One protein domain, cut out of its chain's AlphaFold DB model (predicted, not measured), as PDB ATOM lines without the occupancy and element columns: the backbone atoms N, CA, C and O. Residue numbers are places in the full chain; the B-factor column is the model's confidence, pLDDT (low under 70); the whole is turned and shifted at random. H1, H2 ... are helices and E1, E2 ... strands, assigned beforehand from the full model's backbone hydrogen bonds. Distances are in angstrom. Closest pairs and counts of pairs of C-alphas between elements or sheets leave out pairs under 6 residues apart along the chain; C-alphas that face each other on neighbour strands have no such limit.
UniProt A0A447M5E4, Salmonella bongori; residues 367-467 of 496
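This is residues 367 to 467 of the 496 residues of a protein of Salmonella bongori (UniProt A0A447M5E4). A small twisted wall of three strands, E1, E5 and E4, has the short hairpin E2 and E3 over one face, with E2 coming close to E1, and long loops link E1 to H2 and E3 to E4. H3 follows E5 with no residue between them, turns off sharply from the direction of that strand and leads away from the sheet, while H1 lies far out at another end. The printed part has 101 residues, with three named helices and five named strands in the order H1 E1 H2 E2 E3 E4 E5 H3; under half of the residues are in these mixed elements. Both sheets, E1 - E5 - E4 and E2 - E3, are antiparallel. The whole is compact, radius of gyration of the C-alphas 13.2 A, spans 39 by 38 by 23 A.

H1, residues 374 to 380, is apart from H2, residues 407 to 410, and from H3, residues 457 to 466. E1, residues 391 to 393, is antiparallel to E5, residues 451 to 456, with N 392 and O 455 2.8 A apart. H2 is only just not on this sheet, with 4 pairs of C-alphas within 10 A. E2, residues 419 to 421, and E3, residues 427 to 429, form a hairpin; N 420 and O 428 are 2.9 A apart. The closest C-alphas of E1 and E2, Leu 391 and Val 420, are 5.6 A apart. E4, residues 441 to 445, forms a hairpin with E5, with N 452 and O 444 2.8 A apart. H3 is on the sheet but only grazes it, with residues 457 to 462. H1 and H3 have every O i to N i+4 pair within hydrogen-bond range; H2 is too short for one.

H1 begins at C-alpha 374, (10.349, -34.498, 2.509), and is 9.9 A long. E4 measures 13.6 A, E5 16.6 A and H3 14.4 A, ending at C-alpha 466, (30.418, -55.258, -6.397).

The C-alphas farthest apart, Gly 381 and Pro 398, are 39.7 A apart. The links E1 to H2 and E3 to E4 are long. The printed part has no cut, and no printed residue is under 70 in pLDDT.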
ATOM      1  N   ASP A 367      12.190 -49.975   3.074       95.56
ATOM      2  CA  ASP A 367      11.081 -49.011   3.105       95.56
ATOM      3  C   ASP A 367      11.586 -47.575   3.307       95.56
ATOM      4  O   ASP A 367      11.296 -46.702   2.496       95.56
ATOM      5  N   TYR A 368      12.436 -47.355   4.314       96.62
ATOM      6  CA  TYR A 368      13.146 -46.092   4.536       96.62
ATOM      7  C   TYR A 368      13.968 -45.637   3.321       96.62
ATOM      8  O   TYR A 368      13.875 -44.484   2.900       96.62
ATOM      9  N   LEU A 369      14.764 -46.531   2.720       97.56
ATOM     10  CA  LEU A 369      15.581 -46.177   1.551       97.56
ATOM     11  C   LEU A 369      14.727 -45.802   0.333       97.56
ATOM     12  O   LEU A 369      15.203 -45.077  -0.537       97.56
ATOM     13  N   ALA A 370      13.476 -46.265   0.269       97.94
ATOM     14  CA  ALA A 370      12.555 -45.966  -0.817       97.94
ATOM     15  C   ALA A 370      11.901 -44.576  -0.706       97.94
ATOM     16  O   ALA A 370      11.215 -44.175  -1.646       97.94
ATOM     17  N   ILE A 371      12.120 -43.838   0.394       97.81
ATOM     18  CA  ILE A 371      11.569 -42.499   0.657       97.81
ATOM     19  C   ILE A 371      12.439 -41.433  -0.035       97.81
ATOM     20  O   ILE A 371      13.550 -41.156   0.426       97.81
ATOM     21  N   PRO A 372      11.954 -40.797  -1.122       96.94
ATOM     22  CA  PRO A 372      12.774 -39.935  -1.970       96.94
ATOM     23  C   PRO A 372      12.752 -38.456  -1.569       96.94
ATOM     24  O   PRO A 372      13.385 -37.641  -2.228       96.94
ATOM     25  N   GLY A 373      11.997 -38.050  -0.550       95.44
ATOM     26  CA  GLY A 373      11.858 -36.627  -0.266       95.44
ATOM     27  C   GLY A 373      11.025 -36.306   0.961       95.44
ATOM     28  O   GLY A 373      10.419 -37.177   1.585       95.44
ATOM     29  N   ILE A 374      10.973 -35.014   1.285       94.44
ATOM     30  CA  ILE A 374      10.349 -34.498   2.509       94.44
ATOM     31  C   ILE A 374       8.859 -34.846   2.632       94.44
ATOM     32  O   ILE A 374       8.391 -35.154   3.724       94.44
ATOM     33  N   HIS A 375       8.113 -34.838   1.525       94.00
ATOM     34  CA  HIS A 375       6.686 -35.147   1.543       94.00
ATOM     35  C   HIS A 375       6.437 -36.635   1.825       94.00
ATOM     36  O   HIS A 375       5.615 -36.975   2.673       94.00
ATOM     37  N   ALA A 376       7.197 -37.523   1.177       96.31
ATOM     38  CA  ALA A 376       7.160 -38.955   1.462       96.31
ATOM     39  C   ALA A 376       7.564 -39.265   2.906       96.31
ATOM     40  O   ALA A 376       6.883 -40.032   3.578       96.31
ATOM     41  N   MET A 377       8.620 -38.613   3.402       96.94
ATOM     42  CA  MET A 377       9.071 -38.730   4.790       96.94
ATOM     43  C   MET A 377       7.947 -38.389   5.773       96.94
ATOM     44  O   MET A 377       7.660 -39.168   6.677       96.94
ATOM     45  N   GLN A 378       7.277 -37.249   5.573       96.12
ATOM     46  CA  GLN A 378       6.164 -36.816   6.421       96.12
ATOM     47  C   GLN A 378       4.994 -37.806   6.393       96.12
ATOM     48  O   GLN A 378       4.406 -38.081   7.435       96.12
ATOM     49  N   GLN A 379       4.665 -38.358   5.222       94.50
ATOM     50  CA  GLN A 379       3.594 -39.349   5.086       94.50
ATOM     51  C   GLN A 379       3.938 -40.696   5.726       94.50
ATOM     52  O   GLN A 379       3.054 -41.336   6.290       94.50
ATOM     53  N   ALA A 380       5.204 -41.106   5.656       95.25
ATOM     54  CA  ALA A 380       5.701 -42.321   6.294       95.25
ATOM     55  C   ALA A 380       5.870 -42.174   7.818       95.25
ATOM     56  O   ALA A 380       6.066 -43.170   8.506       95.25
ATOM     57  N   GLY A 381       5.791 -40.949   8.357       95.25
ATOM     58  CA  GLY A 381       6.057 -40.676   9.771       95.25
ATOM     59  C   GLY A 381       7.539 -40.787  10.141       95.25
ATOM     60  O   GLY A 381       7.861 -40.980  11.310       95.25
ATOM     61  N   GLU A 382       8.432 -40.668   9.159       95.00
ATOM     62  CA  GLU A 382       9.878 -40.771   9.345       95.00
ATOM     63  C   GLU A 382      10.511 -39.427   9.726       95.00
ATOM     64  O   GLU A 382       9.973 -38.348   9.465       95.00
ATOM     65  N   HIS A 383      11.700 -39.480  10.328       91.75
ATOM     66  CA  HIS A 383      12.441 -38.279  10.745       91.75
ATOM     67  C   HIS A 383      13.463 -37.785   9.715       91.75
ATOM     68  O   HIS A 383      14.027 -36.702   9.870       91.75
ATOM     69  N   SER A 384      13.740 -38.585   8.687       93.19
ATOM     70  CA  SER A 384      14.684 -38.253   7.620       93.19
ATOM     71  C   SER A 384      14.339 -39.006   6.333       93.19
ATOM     72  O   SER A 384      13.459 -39.862   6.319       93.19
ATOM     73  N   TRP A 385      15.034 -38.679   5.250       94.56
ATOM     74  CA  TRP A 385      14.917 -39.328   3.945       94.56
ATOM     75  C   TRP A 385      16.298 -39.413   3.293       94.56
ATOM     76  O   TRP A 385      17.266 -38.851   3.810       94.56
ATOM     77  N   THR A 386      16.401 -40.116   2.164       95.00
ATOM     78  CA  THR A 386      17.690 -40.359   1.506       95.00
ATOM     79  C   THR A 386      17.624 -40.120   0.004       95.00
ATOM     80  O   THR A 386      16.559 -40.171  -0.611       95.00
ATOM     81  N   ASN A 387      18.788 -39.945  -0.618       95.44
ATOM     82  CA  ASN A 387      18.906 -39.887  -2.071       95.44
ATOM     83  C   ASN A 387      19.062 -41.269  -2.744       95.44
ATOM     84  O   ASN A 387      19.377 -41.334  -3.932       95.44
ATOM     85  N   ALA A 388      18.827 -42.373  -2.026       97.62
ATOM     86  CA  ALA A 388      19.030 -43.738  -2.519       97.62
ATOM     87  C   ALA A 388      18.268 -44.043  -3.821       97.62
ATOM     88  O   ALA A 388      18.761 -44.778  -4.673       97.62
ATOM     89  N   THR A 389      17.091 -43.454  -4.015       98.44
ATOM     90  CA  THR A 389      16.245 -43.664  -5.203       98.44
ATOM     91  C   THR A 389      16.434 -42.615  -6.294       98.44
ATOM     92  O   THR A 389      15.916 -42.786  -7.398       98.44
ATOM     93  N   HIS A 390      17.175 -41.536  -6.023       98.19
ATOM     94  CA  HIS A 390      17.354 -40.448  -6.984       98.19
ATOM     95  C   HIS A 390      18.144 -40.938  -8.187       98.19
ATOM     96  O   HIS A 390      19.180 -41.587  -8.030       98.19
ATOM     97  N   LEU A 391      17.660 -40.614  -9.383       98.56
ATOM     98  CA  LEU A 391      18.317 -40.999 -10.620       98.56
ATOM     99  C   LEU A 391      19.521 -40.092 -10.877       98.56
ATOM    100  O   LEU A 391      19.451 -38.875 -10.721       98.56
ATOM    101  N   VAL A 392      20.630 -40.706 -11.270       97.81
ATOM    102  CA  VAL A 392      21.907 -40.064 -11.588       97.81
ATOM    103  C   VAL A 392      22.248 -40.385 -13.035       97.81
ATOM    104  O   VAL A 392      22.120 -41.538 -13.452       97.81
ATOM    105  N   ILE A 393      22.689 -39.382 -13.791       97.38
ATOM    106  CA  ILE A 393      23.172 -39.539 -15.166       97.38
ATOM    107  C   ILE A 393      24.571 -40.161 -15.112       97.38
ATOM    108  O   ILE A 393      25.473 -39.640 -14.451       97.38
ATOM    109  N   THR A 394      24.742 -41.310 -15.765       96.12
ATOM    110  CA  THR A 394      25.964 -42.130 -15.635       96.12
ATOM    111  C   THR A 394      26.862 -42.133 -16.860       96.12
ATOM    112  O   THR A 394      27.976 -42.642 -16.779       96.12
ATOM    113  N   ASP A 395      26.400 -41.581 -17.976       94.56
ATOM    114  CA  ASP A 395      27.218 -41.429 -19.171       94.56
ATOM    115  C   ASP A 395      28.306 -40.371 -18.938       94.56
ATOM    116  O   ASP A 395      28.080 -39.350 -18.283       94.56
ATOM    117  N   GLU A 396      29.486 -40.606 -19.509       91.50
ATOM    118  CA  GLU A 396      30.643 -39.702 -19.467       91.50
ATOM    119  C   GLU A 396      30.432 -38.516 -20.424       91.50
ATOM    120  O   GLU A 396      31.108 -38.365 -21.443       91.50
ATOM    121  N   LEU A 397      29.424 -37.697 -20.127       88.00
ATOM    122  CA  LEU A 397      29.062 -36.512 -20.893       88.00
ATOM    123  C   LEU A 397      29.624 -35.254 -20.222       88.00
ATOM    124  O   LEU A 397      29.420 -35.069 -19.012       88.00
ATOM    125  N   PRO A 398      30.277 -34.351 -20.985       85.00
ATOM    126  CA  PRO A 398      30.656 -33.041 -20.476       85.00
ATOM    127  C   PRO A 398      29.448 -32.376 -19.818       85.00
ATOM    128  O   PRO A 398      28.349 -32.417 -20.359       85.00
ATOM    129  N   THR A 399      29.652 -31.811 -18.630       85.62
ATOM    130  CA  THR A 399      28.642 -31.077 -17.849       85.62
ATOM    131  C   THR A 399      27.436 -31.858 -17.322       85.62
ATOM    132  O   THR A 399      26.635 -31.225 -16.650       85.62
ATOM    133  N   LEU A 400      27.285 -33.169 -17.558       89.62
ATOM    134  CA  LEU A 400      26.162 -33.966 -17.013       89.62
ATOM    135  C   LEU A 400      26.605 -35.192 -16.202       89.62
ATOM    136  O   LEU A 400      25.851 -35.667 -15.351       89.62
ATOM    137  N   ALA A 401      27.818 -35.701 -16.436       90.62
ATOM    138  CA  ALA A 401      28.323 -36.890 -15.759       90.62
ATOM    139  C   ALA A 401      28.251 -36.758 -14.225       90.62
ATOM    140  O   ALA A 401      28.785 -35.815 -13.637       90.62
ATOM    141  N   GLY A 402      27.589 -37.720 -13.576       90.50
ATOM    142  CA  GLY A 402      27.476 -37.790 -12.118       90.50
ATOM    143  C   GLY A 402      26.461 -36.831 -11.491       90.50
ATOM    144  O   GLY A 402      26.345 -36.809 -10.267       90.50
ATOM    145  N   GLN A 403      25.711 -36.064 -12.288       94.25
ATOM    146  CA  GLN A 403      24.644 -35.203 -11.780       94.25
ATOM    147  C   GLN A 403      23.345 -35.975 -11.565       94.25
ATOM    148  O   GLN A 403      23.065 -36.974 -12.234       94.25
ATOM    149  N   HIS A 404      22.520 -35.485 -10.641       95.88
ATOM    150  CA  HIS A 404      21.141 -35.941 -10.530       95.88
ATOM    151  C   HIS A 404      20.377 -35.603 -11.815       95.88
ATOM    152  O   HIS A 404      20.456 -34.482 -12.312       95.88
ATOM    153  N   LEU A 405      19.592 -36.555 -12.317       97.31
ATOM    154  CA  LEU A 405      18.558 -36.260 -13.299       97.31
ATOM    155  C   LEU A 405      17.506 -35.383 -12.611       97.31
ATOM    156  O   LEU A 405      16.973 -35.763 -11.567       97.31
ATOM    157  N   THR A 406      17.197 -34.230 -13.196       97.25
ATOM    158  CA  THR A 406      16.181 -33.289 -12.690       97.25
ATOM    159  C   THR A 406      15.059 -33.097 -13.705       97.25
ATOM    160  O   THR A 406      15.223 -33.440 -14.876       97.25
ATOM    161  N   LEU A 407      13.915 -32.549 -13.284       96.19
ATOM    162  CA  LEU A 407      12.809 -32.260 -14.206       96.19
ATOM    163  C   LEU A 407      13.234 -31.332 -15.349       96.19
ATOM    164  O   LEU A 407      12.818 -31.559 -16.481       96.19
ATOM    165  N   ARG A 408      14.117 -30.361 -15.090       95.38
ATOM    166  CA  ARG A 408      14.701 -29.485 -16.118       95.38
ATOM    167  C   ARG A 408      15.417 -30.241 -17.243       95.38
ATOM    168  O   ARG A 408      15.465 -29.771 -18.375       95.38
ATOM    169  N   HIS A 409      15.970 -31.419 -16.957       95.38
ATOM    170  CA  HIS A 409      16.583 -32.258 -17.987       95.38
ATOM    171  C   HIS A 409      15.539 -32.940 -18.887       95.38
ATOM    172  O   HIS A 409      15.858 -33.321 -20.010       95.38
ATOM    173  N   LEU A 410      14.301 -33.109 -18.409       94.94
ATOM    174  CA  LEU A 410      13.214 -33.789 -19.124       94.94
ATOM    175  C   LEU A 410      12.277 -32.815 -19.836       94.94
ATOM    176  O   LEU A 410      11.724 -33.150 -20.882       94.94
ATOM    177  N   THR A 411      12.101 -31.614 -19.288       93.12
ATOM    178  CA  THR A 411      11.248 -30.568 -19.852       93.12
ATOM    179  C   THR A 411      11.962 -29.207 -19.819       93.12
ATOM    180  O   THR A 411      12.568 -28.875 -18.802       93.12
ATOM    181  N   PRO A 412      11.880 -28.384 -20.889       86.62
ATOM    182  CA  PRO A 412      12.589 -27.099 -20.957       86.62
ATOM    183  C   PRO A 412      12.275 -26.129 -19.807       86.62
ATOM    184  O   PRO A 412      13.174 -25.442 -19.329       86.62
ATOM    185  N   ASP A 413      11.023 -26.116 -19.340       88.69
ATOM    186  CA  ASP A 413      10.543 -25.269 -18.238       88.69
ATOM    187  C   ASP A 413      10.502 -26.013 -16.886       88.69
ATOM    188  O   ASP A 413       9.827 -25.589 -15.947       88.69
ATOM    189  N   GLY A 414      11.164 -27.171 -16.792       86.44
ATOM    190  CA  GLY A 414      11.184 -27.993 -15.587       86.44
ATOM    191  C   GLY A 414      11.989 -27.369 -14.444       86.44
ATOM    192  O   GLY A 414      12.967 -26.652 -14.653       86.44
ATOM    193  N   GLU A 415      11.599 -27.681 -13.209       91.06
ATOM    194  CA  GLU A 415      12.339 -27.271 -12.012       91.06
ATOM    195  C   GLU A 415      13.644 -28.072 -11.836       91.06
ATOM    196  O   GLU A 415      13.783 -29.202 -12.315       91.06
ATOM    197  N   GLU A 416      14.583 -27.534 -11.053       93.00
ATOM    198  CA  GLU A 416      15.799 -28.240 -10.604       93.00
ATOM    199  C   GLU A 416      15.511 -29.234  -9.469       93.00
ATOM    200  O   GLU A 416      16.177 -29.270  -8.434       93.00
ATOM    201  N   THR A 417      14.475 -30.045  -9.659       94.81
ATOM    202  CA  THR A 417      14.030 -31.052  -8.698       94.81
ATOM    203  C   THR A 417      14.488 -32.431  -9.166       94.81
ATOM    204  O   THR A 417      14.189 -32.792 -10.310       94.81
ATOM    205  N   PRO A 418      15.178 -33.226  -8.321       97.06
ATOM    206  CA  PRO A 418      15.594 -34.576  -8.677       97.06
ATOM    207  C   PRO A 418      14.428 -35.472  -9.103       97.06
ATOM    208  O   PRO A 418      13.320 -35.371  -8.575       97.06
ATOM    209  N   VAL A 419      14.697 -36.379 -10.037       98.00
ATOM    210  CA  VAL A 419      13.734 -37.338 -10.584       98.00
ATOM    211  C   VAL A 419      13.991 -38.730 -10.014       98.00
ATOM    212  O   VAL A 419      15.134 -39.144  -9.804       98.00
ATOM    213  N   VAL A 420      12.904 -39.462  -9.786       98.44
ATOM    214  CA  VAL A 420      12.888 -40.856  -9.335       98.44
ATOM    215  C   VAL A 420      11.976 -41.692 -10.231       98.44
ATOM    216  O   VAL A 420      11.167 -41.150 -10.983       98.44
ATOM    217  N   LEU A 421      12.095 -43.016 -10.135       98.25
ATOM    218  CA  LEU A 421      11.143 -43.954 -10.729       98.25
ATOM    219  C   LEU A 421      10.150 -44.397  -9.648       98.25
ATOM    220  O   LEU A 421      10.570 -44.992  -8.653       98.25
ATOM    221  N   ASN A 422       8.860 -44.095  -9.805       97.19
ATOM    222  CA  ASN A 422       7.842 -44.536  -8.846       97.19
ATOM    223  C   ASN A 422       7.584 -46.056  -8.952       97.19
ATOM    224  O   ASN A 422       8.123 -46.755  -9.816       97.19
ATOM    225  N   THR A 423       6.749 -46.589  -8.061       95.81
ATOM    226  CA  THR A 423       6.367 -48.011  -8.050       95.81
ATOM    227  C   THR A 423       5.642 -48.469  -9.317       95.81
ATOM    228  O   THR A 423       5.722 -49.647  -9.650       95.81
ATOM    229  N   ASP A 424       5.009 -47.549 -10.046       95.88
ATOM    230  CA  ASP A 424       4.288 -47.821 -11.295       95.88
ATOM    231  C   ASP A 424       5.203 -47.778 -12.538       95.88
ATOM    232  O   ASP A 424       4.775 -48.091 -13.646       95.88
ATOM    233  N   GLY A 425       6.488 -47.443 -12.360       95.56
ATOM    234  CA  GLY A 425       7.476 -47.379 -13.442       95.56
ATOM    235  C   GLY A 425       7.517 -46.037 -14.178       95.56
ATOM    236  O   GLY A 425       8.058 -45.954 -15.278       95.56
ATOM    237  N   GLU A 426       6.977 -44.980 -13.581       96.62
ATOM    238  CA  GLU A 426       6.913 -43.640 -14.157       96.62
ATOM    239  C   GLU A 426       8.005 -42.729 -13.584       96.62
ATOM    240  O   GLU A 426       8.319 -42.757 -12.387       96.62
ATOM    241  N   LEU A 427       8.579 -41.889 -14.449       97.12
ATOM    242  CA  LEU A 427       9.514 -40.843 -14.049       97.12
ATOM    243  C   LEU A 427       8.742 -39.680 -13.432       97.12
ATOM    244  O   LEU A 427       7.963 -39.012 -14.109       97.12
ATOM    245  N   VAL A 428       8.991 -39.422 -12.154       96.69
ATOM    246  CA  VAL A 428       8.310 -38.369 -11.394       96.69
ATOM    247  C   VAL A 428       9.306 -37.573 -10.558       96.69
ATOM    248  O   VAL A 428      10.418 -38.024 -10.278       96.69
ATOM    249  N   ALA A 429       8.903 -36.383 -10.124       96.88
ATOM    250  CA  ALA A 429       9.686 -35.600  -9.179       96.88
ATOM    251  C   ALA A 429       9.814 -36.329  -7.832       96.88
ATOM    252  O   ALA A 429       8.829 -36.818  -7.275       96.88
ATOM    253  N   ALA A 430      11.015 -36.330  -7.256       96.88
ATOM    254  CA  ALA A 430      11.271 -36.860  -5.917       96.88
ATOM    255  C   ALA A 430      10.393 -36.183  -4.846       96.88
ATOM    256  O   ALA A 430       9.979 -36.819  -3.882       96.88
ATOM    257  N   SER A 431      10.063 -34.901  -5.040       94.62
ATOM    258  CA  SER A 431       9.231 -34.110  -4.127       94.62
ATOM    259  C   SER A 431       7.767 -34.557  -4.065       94.62
ATOM    260  O   SER A 431       7.112 -34.318  -3.050       94.62
ATOM    261  N   THR A 432       7.247 -35.208  -5.110       93.88
ATOM    262  CA  THR A 432       5.842 -35.649  -5.195       93.88
ATOM    263  C   THR A 432       5.680 -37.162  -5.065       93.88
ATOM    264  O   THR A 432       4.588 -37.645  -4.760       93.88
ATOM    265  N   CYS A 433       6.759 -37.918  -5.259       96.38
ATOM    266  CA  CYS A 433       6.765 -39.370  -5.160       96.38
ATOM    267  C   CYS A 433       6.647 -39.837  -3.703       96.38
ATOM    268  O   CYS A 433       7.408 -39.388  -2.853       96.38
ATOM    269  N   ARG A 434       5.719 -40.760  -3.414       94.94
ATOM    270  CA  ARG A 434       5.558 -41.349  -2.069       94.94
ATOM    271  C   ARG A 434       6.579 -42.443  -1.776       94.94
ATOM    272  O   ARG A 434       7.104 -42.512  -0.675       94.94
ATOM    273  N   GLN A 435       6.835 -43.296  -2.762       96.06
ATOM    274  CA  GLN A 435       7.767 -44.408  -2.663       96.06
ATOM    275  C   GLN A 435       8.365 -44.663  -4.044       96.06
ATOM    276  O   GLN A 435       7.639 -44.707  -5.041       96.06
ATOM    277  N   ALA A 436       9.684 -44.811  -4.100       97.94
ATOM    278  CA  ALA A 436      10.424 -44.969  -5.343       97.94
ATOM    279  C   ALA A 436      11.199 -46.290  -5.389       97.94
ATOM    280  O   ALA A 436      11.552 -46.874  -4.364       97.94
ATOM    281  N   GLN A 437      11.477 -46.761  -6.603       98.44
ATOM    282  CA  GLN A 437      12.224 -47.992  -6.823       98.44
ATOM    283  C   GLN A 437      13.696 -47.825  -6.431       98.44
ATOM    284  O   GLN A 437      14.366 -46.865  -6.811       98.44
ATOM    285  N   LEU A 438      14.204 -48.801  -5.679       98.44
ATOM    286  CA  LEU A 438      15.547 -48.779  -5.102       98.44
ATOM    287  C   LEU A 438      16.657 -49.030  -6.122       98.44
ATOM    288  O   LEU A 438      17.667 -48.331  -6.113       98.44
ATOM    289  N   PHE A 439      16.481 -50.019  -6.995       98.25
ATOM    290  CA  PHE A 439      17.491 -50.455  -7.958       98.25
ATOM    291  C   PHE A 439      16.991 -50.187  -9.368       98.25
ATOM    292  O   PHE A 439      16.204 -50.953  -9.915       98.25
ATOM    293  N   VAL A 440      17.435 -49.072  -9.945       98.44
ATOM    294  CA  VAL A 440      17.022 -48.643 -11.282       98.44
ATOM    295  C   VAL A 440      18.247 -48.549 -12.172       98.44
ATOM    296  O   VAL A 440      19.263 -47.974 -11.787       98.44
ATOM    297  N   THR A 441      18.147 -49.096 -13.380       98.19
ATOM    298  CA  THR A 441      19.031 -48.798 -14.510       98.19
ATOM    299  C   THR A 441      18.166 -48.751 -15.755       98.19
ATOM    300  O   THR A 441      17.597 -49.769 -16.142       98.19
ATOM    301  N   GLN A 442      18.045 -47.580 -16.373       96.56
ATOM    302  CA  GLN A 442      17.262 -47.430 -17.596       96.56
ATOM    303  C   GLN A 442      17.785 -46.296 -18.470       96.56
ATOM    304  O   GLN A 442      18.606 -45.483 -18.046       96.56
ATOM    305  N   TYR A 443      17.283 -46.246 -19.698       97.31
ATOM    306  CA  TYR A 443      17.533 -45.131 -20.592       97.31
ATOM    307  C   TYR A 443      16.436 -44.084 -20.469       97.31
ATOM    308  O   TYR A 443      15.262 -44.431 -20.370       97.31
ATOM    309  N   VAL A 444      16.823 -42.816 -20.543       96.56
ATOM    310  CA  VAL A 444      15.912 -41.673 -20.552       96.56
ATOM    311  C   VAL A 444      16.295 -40.746 -21.696       96.56
ATOM    312  O   VAL A 444      17.478 -40.535 -21.958       96.56
ATOM    313  N   THR A 445      15.295 -40.221 -22.395       96.25
ATOM    314  CA  THR A 445      15.486 -39.187 -23.414       96.25
ATOM    315  C   THR A 445      15.297 -37.824 -22.761       96.25
ATOM    316  O   THR A 445      14.264 -37.582 -22.139       96.25
ATOM    317  N   LEU A 446      16.303 -36.964 -22.878       95.19
ATOM    318  CA  LEU A 446      16.299 -35.597 -22.373       95.19
ATOM    319  C   LEU A 446      15.479 -34.670 -23.282       95.19
ATOM    320  O   LEU A 446      15.131 -35.025 -24.411       95.19
ATOM    321  N   ALA A 447      15.201 -33.458 -22.803       94.12
ATOM    322  CA  ALA A 447      14.440 -32.443 -23.535       94.12
ATOM    323  C   ALA A 447      15.080 -32.042 -24.879       94.12
ATOM    324  O   ALA A 447      14.375 -31.652 -25.808       94.12
ATOM    325  N   ASP A 448      16.405 -32.153 -24.997       91.56
ATOM    326  CA  ASP A 448      17.164 -31.885 -26.226       91.56
ATOM    327  C   ASP A 448      17.205 -33.083 -27.198       91.56
ATOM    328  O   ASP A 448      17.807 -33.002 -28.270       91.56
ATOM    329  N   GLY A 449      16.549 -34.195 -26.846       93.00
ATOM    330  CA  GLY A 449      16.519 -35.432 -27.620       93.00
ATOM    331  C   GLY A 449      17.700 -36.372 -27.363       93.00
ATOM    332  O   GLY A 449      17.713 -37.480 -27.909       93.00
ATOM    333  N   GLN A 450      18.676 -35.991 -26.533       93.75
ATOM    334  CA  GLN A 450      19.779 -36.869 -26.164       93.75
ATOM    335  C   GLN A 450      19.272 -38.028 -25.302       93.75
ATOM    336  O   GLN A 450      18.499 -37.849 -24.366       93.75
ATOM    337  N   ARG A 451      19.732 -39.245 -25.597       95.94
ATOM    338  CA  ARG A 451      19.435 -40.428 -24.784       95.94
ATOM    339  C   ARG A 451      20.580 -40.685 -23.811       95.94
ATOM    340  O   ARG A 451      21.716 -40.851 -24.245       95.94
ATOM    341  N   VAL A 452      20.256 -40.772 -22.525       96.50
ATOM    342  CA  VAL A 452      21.206 -41.006 -21.432       96.50
ATOM    343  C   VAL A 452      20.833 -42.247 -20.625       96.50
ATOM    344  O   VAL A 452      19.668 -42.636 -20.541       96.50
ATOM    345  N   THR A 453      21.834 -42.881 -20.035       97.75
ATOM    346  CA  THR A 453      21.741 -43.965 -19.062       97.75
ATOM    347  C   THR A 453      21.656 -43.384 -17.657       97.75
ATOM    348  O   THR A 453      22.591 -42.743 -17.163       97.75
ATOM    349  N   VAL A 454      20.558 -43.675 -16.964       98.06
ATOM    350  CA  VAL A 454      20.356 -43.249 -15.578       98.06
ATOM    351  C   VAL A 454      20.281 -44.434 -14.637       98.06
ATOM    352  O   VAL A 454      19.756 -45.498 -14.984       98.06
ATOM    353  N   LYS A 455      20.797 -44.239 -13.424       98.50
ATOM    354  CA  LYS A 455      20.744 -45.236 -12.353       98.50
ATOM    355  C   LYS A 455      20.341 -44.600 -11.036       98.50
ATOM    356  O   LYS A 455      20.717 -43.460 -10.784       98.50
ATOM    357  N   SER A 456      19.616 -45.324 -10.190       98.62
ATOM    358  CA  SER A 456      19.347 -44.854  -8.826       98.62
ATOM    359  C   SER A 456      20.638 -44.781  -8.001       98.62
ATOM    360  O   SER A 456      21.589 -45.535  -8.238       98.62
ATOM    361  N   GLY A 457      20.682 -43.896  -7.003       97.69
ATOM    362  CA  GLY A 457      21.828 -43.763  -6.096       97.69
ATOM    363  C   GLY A 457      22.241 -45.089  -5.440       97.69
ATOM    364  O   GLY A 457      23.426 -45.420  -5.391       97.69
ATOM    365  N   LEU A 458      21.277 -45.908  -5.015       98.31
ATOM    366  CA  LEU A 458      21.537 -47.209  -4.402       98.31
ATOM    367  C   LEU A 458      22.036 -48.246  -5.414       98.31
ATOM    368  O   LEU A 458      22.912 -49.042  -5.077       98.31
ATOM    369  N   GLN A 459      21.570 -48.203  -6.668       98.50
ATOM    370  CA  GLN A 459      22.145 -49.019  -7.741       98.50
ATOM    371  C   GLN A 459      23.622 -48.667  -7.971       98.50
ATOM    372  O   GLN A 459      24.452 -49.561  -8.128       98.50
ATOM    373  N   ARG A 460      23.983 -47.377  -7.930       97.81
ATOM    374  CA  ARG A 460      25.387 -46.941  -8.025       97.81
ATOM    375  C   ARG A 460      26.226 -47.426  -6.850       97.81
ATOM    376  O   ARG A 460      27.357 -47.862  -7.066       97.81
ATOM    377  N   LEU A 461      25.681 -47.381  -5.634       97.75
ATOM    378  CA  LEU A 461      26.356 -47.908  -4.451       97.75
ATOM    379  C   LEU A 461      26.572 -49.423  -4.552       97.75
ATOM    380  O   LEU A 461      27.678 -49.892  -4.290       97.75
ATOM    381  N   LYS A 462      25.553 -50.172  -4.993       98.44
ATOM    382  CA  LYS A 462      25.644 -51.617  -5.237       98.44
ATOM    383  C   LYS A 462      26.750 -51.944  -6.238       98.44
ATOM    384  O   LYS A 462      27.649 -52.712  -5.919       98.44
ATOM    385  N   GLU A 463      26.753 -51.294  -7.398       98.06
ATOM    386  CA  GLU A 463      27.786 -51.501  -8.422       98.06
ATOM    387  C   GLU A 463      29.190 -51.151  -7.918       98.06
ATOM    388  O   GLU A 463      30.158 -51.828  -8.258       98.06
ATOM    389  N   ALA A 464      29.323 -50.101  -7.099       97.88
ATOM    390  CA  ALA A 464      30.593 -49.750  -6.477       97.88
ATOM    391  C   ALA A 464      31.055 -50.824  -5.481       97.88
ATOM    392  O   ALA A 464      32.237 -51.163  -5.472       97.88
ATOM    393  N   ALA A 465      30.134 -51.373  -4.686       98.44
ATOM    394  CA  ALA A 465      30.401 -52.453  -3.744       98.44
ATOM    395  C   ALA A 465      30.773 -53.758  -4.461       98.44
ATOM    396  O   ALA A 465      31.683 -54.457  -4.027       98.44
ATOM    397  N   GLU A 466      30.165 -54.047  -5.609       98.25
ATOM    398  CA  GLU A 466      30.418 -55.258  -6.397       98.25
ATOM    399  C   GLU A 466      31.739 -55.243  -7.182       98.25
ATOM    400  O   GLU A 466      32.166 -56.304  -7.641       98.25
ATOM    401  N   LYS A 467      32.429 -54.093  -7.283       98.12
ATOM    402  CA  LYS A 467      33.741 -53.980  -7.960       98.12
ATOM    403  C   LYS A 467      34.779 -54.974  -7.441       98.12
ATOM    404  O   LYS A 467      35.644 -55.389  -8.207       98.12
TER     405      LYS A 467